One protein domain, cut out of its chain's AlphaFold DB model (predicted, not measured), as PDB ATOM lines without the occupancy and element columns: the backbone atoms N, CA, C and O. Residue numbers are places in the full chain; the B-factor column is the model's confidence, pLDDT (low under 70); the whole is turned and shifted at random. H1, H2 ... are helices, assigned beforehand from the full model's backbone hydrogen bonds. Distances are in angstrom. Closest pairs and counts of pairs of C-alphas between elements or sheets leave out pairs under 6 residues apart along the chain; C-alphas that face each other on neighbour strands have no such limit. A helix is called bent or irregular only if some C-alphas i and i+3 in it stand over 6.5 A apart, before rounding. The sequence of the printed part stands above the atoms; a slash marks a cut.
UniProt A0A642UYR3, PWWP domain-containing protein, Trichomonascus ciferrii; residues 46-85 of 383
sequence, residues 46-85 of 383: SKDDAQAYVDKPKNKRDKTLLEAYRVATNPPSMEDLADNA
ATOM      1  N   SER A  46     -30.557   0.776 193.703       89.19
ATOM      2  CA  SER A  46     -29.378   1.430 193.126       89.19
ATOM      3  C   SER A  46     -29.471   2.959 193.245       89.19
ATOM      4  O   SER A  46     -30.556   3.527 193.403       89.19
ATOM      5  N   LYS A  47     -28.326   3.648 193.151       87.88
ATOM      6  CA  LYS A  47     -28.297   5.121 193.111       87.88
ATOM      7  C   LYS A  47     -29.027   5.658 191.875       87.88
ATOM      8  O   LYS A  47     -29.726   6.663 191.972       87.88
ATOM      9  N   ASP A  48     -28.930   4.939 190.762       89.31
ATOM     10  CA  ASP A  48     -29.517   5.318 189.477       89.31
ATOM     11  C   ASP A  48     -31.048   5.154 189.505       89.31
ATOM     12  O   ASP A  48     -31.772   6.056 189.088       89.31
ATOM     13  N   ASP A  49     -31.564   4.070 190.107       87.25
ATOM     14  CA  ASP A  49     -33.000   3.899 190.394       87.25
ATOM     15  C   ASP A  49     -33.540   5.036 191.281       87.25
ATOM     16  O   ASP A  49     -34.659   5.523 191.075       87.25
ATOM     17  N   ALA A  50     -32.752   5.464 192.278       87.50
ATOM     18  CA  ALA A  50     -33.128   6.542 193.185       87.50
ATOM     19  C   ALA A  50     -33.185   7.900 192.466       87.50
ATOM     20  O   ALA A  50     -34.196   8.599 192.572       87.50
ATOM     21  N   GLN A  51     -32.169   8.240 191.664       88.75
ATOM     22  CA  GLN A  51     -32.162   9.446 190.825       88.75
ATOM     23  C   GLN A  51     -33.310   9.424 189.804       88.75
ATOM     24  O   GLN A  51     -34.112  10.357 189.746       88.75
ATOM     25  N   ALA A  52     -33.531   8.290 189.133       89.94
ATOM     26  CA  ALA A  52     -34.673   8.090 188.245       89.94
ATOM     27  C   ALA A  52     -36.035   8.194 188.963       89.94
ATOM     28  O   ALA A  52     -37.069   8.347 188.306       89.94
ATOM     29  N   TYR A  53     -36.110   8.105 190.298       86.50
ATOM     30  CA  TYR A  53     -37.302   8.495 191.062       86.50
ATOM     31  C   TYR A  53     -37.331   9.997 191.395       86.50
ATOM     32  O   TYR A  53     -38.410  10.599 191.385       86.50
ATOM     33  N   VAL A  54     -36.178  10.623 191.650       87.25
ATOM     34  CA  VAL A  54     -36.021  12.066 191.921       87.25
ATOM     35  C   VAL A  54     -36.362  12.947 190.702       87.25
ATOM     36  O   VAL A  54     -36.929  14.028 190.909       87.25
ATOM     37  N   ASP A  55     -36.184  12.461 189.471       87.56
ATOM     38  CA  ASP A  55     -36.351  13.272 188.246       87.56
ATOM     39  C   ASP A  55     -37.737  13.194 187.573       87.56
ATOM     40  O   ASP A  55     -38.096  14.047 186.761       87.56
ATOM     41  N   LYS A  56     -38.580  12.221 187.947       85.38
ATOM     42  CA  LYS A  56     -39.967  12.084 187.438       85.38
ATOM     43  C   LYS A  56     -40.799  13.370 187.660       85.38
ATOM     44  O   LYS A  56     -40.560  14.097 188.623       85.38
ATOM     45  N   PRO A  57     -41.846  13.677 186.872       80.31
ATOM     46  CA  PRO A  57     -42.670  14.871 187.109       80.31
ATOM     47  C   PRO A  57     -43.293  14.888 188.521       80.31
ATOM     48  O   PRO A  57     -43.659  13.846 189.072       80.31
ATOM     49  N   LYS A  58     -43.417  16.079 189.132       70.19
ATOM     50  CA  LYS A  58     -43.897  16.247 190.526       70.19
ATOM     51  C   LYS A  58     -45.320  15.716 190.752       70.19
ATOM     52  O   LYS A  58     -45.625  15.242 191.838       70.19
ATOM     53  N   ASN A  59     -46.166  15.738 189.722       71.88
ATOM     54  CA  ASN A  59     -47.610  15.466 189.800       71.88
ATOM     55  C   ASN A  59     -47.975  13.991 190.097       71.88
ATOM     56  O   ASN A  59     -49.150  13.639 190.052       71.88
ATOM     57  N   LYS A  60     -46.988  13.118 190.348       67.31
ATOM     58  CA  LYS A  60     -47.163  11.681 190.633       67.31
ATOM     59  C   LYS A  60     -46.296  11.191 191.810       67.31
ATOM     60  O   LYS A  60     -45.926  10.020 191.834       67.31
ATOM     61  N   ARG A  61     -45.876  12.079 192.726       75.00
ATOM     62  CA  ARG A  61     -44.885  11.754 193.773       75.00
ATOM     63  C   ARG A  61     -45.245  12.306 195.150       75.00
ATOM     64  O   ARG A  61     -45.393  13.517 195.318       75.00
ATOM     65  N   ASP A  62     -45.293  11.421 196.141       82.75
ATOM     66  CA  ASP A  62     -45.462  11.786 197.547       82.75
ATOM     67  C   ASP A  62     -44.221  12.482 198.111       82.75
ATOM     68  O   ASP A  62     -43.082  12.106 197.823       82.75
ATOM     69  N   LYS A  63     -44.442  13.493 198.960       84.50
ATOM     70  CA  LYS A  63     -43.368  14.339 199.508       84.50
ATOM     71  C   LYS A  63     -42.382  13.537 200.368       84.50
ATOM     72  O   LYS A  63     -41.179  13.633 200.150       84.50
ATOM     73  N   THR A  64     -42.895  12.698 201.269       84.44
ATOM     74  CA  THR A  64     -42.100  11.823 202.151       84.44
ATOM     75  C   THR A  64     -41.301  10.784 201.363       84.44
ATOM     76  O   THR A  64     -40.149  10.508 201.682       84.44
ATOM     77  N   LEU A  65     -41.883  10.237 200.290       85.62
ATOM     78  CA  LEU A  65     -41.211   9.251 199.445       85.62
ATOM     79  C   LEU A  65     -40.095   9.901 198.611       85.62
ATOM     80  O   LEU A  65     -38.995   9.363 198.526       85.62
ATOM     81  N   LEU A  66     -40.330  11.102 198.069       88.25
ATOM     82  CA  LEU A  66     -39.291  11.913 197.425       88.25
ATOM     83  C   LEU A  66     -38.135  12.246 198.384       88.25
ATOM     84  O   LEU A  66     -36.975  12.222 197.978       88.25
ATOM     85  N   GLU A  67     -38.427  12.540 199.648       89.06
ATOM     86  CA  GLU A  67     -37.402  12.771 200.669       89.06
ATOM     87  C   GLU A  67     -36.572  11.510 200.950       89.06
ATOM     88  O   GLU A  67     -35.343  11.577 200.922       89.06
ATOM     89  N   ALA A  68     -37.210  10.341 201.071       87.94
ATOM     90  CA  ALA A  68     -36.510   9.064 201.214       87.94
ATOM     91  C   ALA A  68     -35.580   8.757 200.021       87.94
ATOM     92  O   ALA A  68     -34.424   8.390 200.228       87.94
ATOM     93  N   TYR A  69     -36.029   8.975 198.777       89.50
ATOM     94  CA  TYR A  69     -35.188   8.775 197.585       89.50
ATOM     95  C   TYR A  69     -34.031   9.782 197.472       89.50
ATOM     96  O   TYR A  69     -32.949   9.426 196.999       89.50
ATOM     97  N   ARG A  70     -34.202  11.020 197.955       89.44
ATOM     98  CA  ARG A  70     -33.094  11.985 198.073       89.44
ATOM     99  C   ARG A  70     -32.034  11.509 199.064       89.44
ATOM    100  O   ARG A  70     -30.854  11.567 198.736       89.44
ATOM    101  N   VAL A  71     -32.434  10.989 200.228       88.25
ATOM    102  CA  VAL A  71     -31.476  10.418 201.192       88.25
ATOM    103  C   VAL A  71     -30.821   9.151 200.633       88.25
ATOM    104  O   VAL A  71     -29.615   8.993 200.755       88.25
ATOM    105  N   ALA A  72     -31.557   8.297 199.915       86.25
ATOM    106  CA  ALA A  72     -30.983   7.132 199.233       86.25
ATOM    107  C   ALA A  72     -29.955   7.493 198.137       86.25
ATOM    108  O   ALA A  72     -29.100   6.674 197.806       86.25
ATOM    109  N   THR A  73     -30.005   8.715 197.590       87.25
ATOM    110  CA  THR A  73     -29.027   9.200 196.598       87.25
ATOM    111  C   THR A  73     -27.665   9.500 197.243       87.25
ATOM    112  O   THR A  73     -26.625   9.253 196.630       87.25
ATOM    113  N   ASN A  74     -27.657   9.988 198.489       86.12
ATOM    114  CA  ASN A  74     -26.452  10.205 199.294       86.12
ATOM    115  C   ASN A  74     -26.684   9.701 200.734       86.12
ATOM    116  O   ASN A  74     -27.024  10.505 201.610       86.12
ATOM    117  N   PRO A  75     -26.578   8.380 200.973       80.12
ATOM    118  CA  PRO A  75     -26.910   7.797 202.265       80.12
ATOM    119  C   PRO A  75     -25.903   8.245 203.340       80.12
ATOM    120  O   PRO A  75     -24.697   8.168 203.094       80.12
ATOM    121  N   PRO A  76     -26.363   8.691 204.525       78.69
ATOM    122  CA  PRO A  76     -25.485   8.980 205.661       78.69
ATOM    123  C   PRO A  76     -24.749   7.715 206.126       78.69
ATOM    124  O   PRO A  76     -25.207   6.593 205.877       78.69
ATOM    125  N   SER A  77     -23.615   7.881 206.809       79.00
ATOM    126  CA  SER A  77     -22.825   6.739 207.272       79.00
ATOM    127  C   SER A  77     -23.541   5.952 208.377       79.00
ATOM    128  O   SER A  77     -24.475   6.425 209.028       79.00
ATOM    129  N   MET A  78     -23.080   4.722 208.620       67.88
ATOM    130  CA  MET A  78     -23.565   3.902 209.738       67.88
ATOM    131  C   MET A  78     -23.295   4.559 211.106       67.88
ATOM    132  O   MET A  78     -24.049   4.329 212.050       67.88
ATOM    133  N   GLU A  79     -22.256   5.391 211.194       67.25
ATOM    134  CA  GLU A  79     -21.818   6.088 212.406       67.25
ATOM    135  C   GLU A  79     -22.661   7.352 212.662       67.25
ATOM    136  O   GLU A  79     -23.213   7.503 213.754       67.25
ATOM    137  N   ASP A  80     -22.932   8.154 211.618       69.56
ATOM    138  CA  ASP A  80     -23.935   9.240 211.649       69.56
ATOM    139  C   ASP A  80     -25.303   8.743 212.150       69.56
ATOM    140  O   ASP A  80     -26.069   9.483 212.777       69.56
ATOM    141  N   LEU A  81     -25.642   7.485 211.850       66.19
ATOM    142  CA  LEU A  81     -26.889   6.857 212.272       66.19
ATOM    143  C   LEU A  81     -26.907   6.503 213.761       66.19
ATOM    144  O   LEU A  81     -27.945   6.710 214.399       66.19
ATOM    145  N   ALA A  82     -25.811   5.980 214.312       63.44
ATOM    146  CA  ALA A  82     -25.712   5.652 215.736       63.44
ATOM    147  C   ALA A  82     -25.900   6.917 216.593       63.44
ATOM    148  O   ALA A  82     -26.774   6.972 217.459       63.44
ATOM    149  N   ASP A  83     -25.201   7.987 216.222       58.81
ATOM    150  CA  ASP A  83     -25.177   9.295 216.894       58.81
ATOM    151  C   ASP A  83     -26.509  10.090 216.817       58.81
ATOM    152  O   ASP A  83     -26.675  11.177 217.390       58.81
ATOM    153  N   ASN A  84     -27.480   9.544 216.076       55.53
ATOM    154  CA  ASN A  84     -28.849  10.032 215.933       55.53
ATOM    155  C   ASN A  84     -29.895   8.947 216.274       55.53
ATOM    156  O   ASN A  84     -31.039   9.046 215.831       55.53
ATOM    157  N   ALA A  85     -29.537   7.883 217.004       54.12
ATOM    158  CA  ALA A  85     -30.491   6.874 217.481       54.12
ATOM    159  C   ALA A  85     -31.248   7.330 218.747       54.12
ATOM    160  O   ALA A  85     -32.463   7.165 218.809       54.12
TER     161      ALA A  85
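This is residues 46 to 85 of the 383 residues of the protein "PWWP domain-containing protein" of Trichomonascus ciferrii (UniProt A0A642UYR3). Two helices, H1 and H2, lie side by side as a small helical hairpin, and a tail, residues 76 to 85, sticks out from it with the short helix H3 on it. The loop from H1 to H2 bulges beyond the paired helices at one end, around Asn 59, and the tail leaves from the other end and makes much of the length. The printed part has 40 residues, with three named helices in the order H1, H2, H3 and no named strand, and its class is all helix. The whole is loose, with a radius of gyration of the C-alphas of 12.0 A, and flat, spanning 36 by 19 by 9 A.

H1, residues 47 to 54, is joined to H2, residues 63 to 73, by a short link of 8 residues. The two helices touch, with 14 pairs of C-alphas within 8 A. Their closest C-alphas are those of Ala 50 and Tyr 69, 5.3 A apart, and their centres are 9.5 A apart. They run opposite ways at a shallow tilt of 25 degrees and form a helical hairpin. After H2 a tight link of 4 residues leads to H3, residues 78 to 82. H3 is apart from H2, and it is apart from H1 as well. In H1, H2 and H3 every backbone O i to N i+4 pair is within hydrogen-bond range.

H1 begins with the C-alpha of Lys 47 at (-28.297, 5.121, 193.111) and ends at Val 54, 10.5 A from first to last C-alpha. H2, the longest helix with 11 residues, runs from the C-alpha of Lys 63 at (-43.368, 14.339, 199.508) to Thr 73, a length of 15.5 A. H3 has five residues, from Met 78 to Ala 82, with its last C-alpha at (-25.712, 5.652, 215.736), and measures 6.6 A. None of the three helices is bent.

The printed part runs from residue 46 to residue 85 without a cut. The two C-alphas farthest apart are those of Asn 59 and Asp 83, at 35.7 A, while the first and last printed C-alphas, of Ser 46 and Ala 85, are 25.0 A apart. Residues 76 to 85, of which 78 to 82 belong to H3, stand free. The body without them has 30 residues and spans 24 by 16 by 9 A, with a radius of gyration of 8.5 A. No link is long. The mean pLDDT of the printed part is 80.0; residue 60 and residues 78 to 85 are under 70, and the mean for H3 is 67.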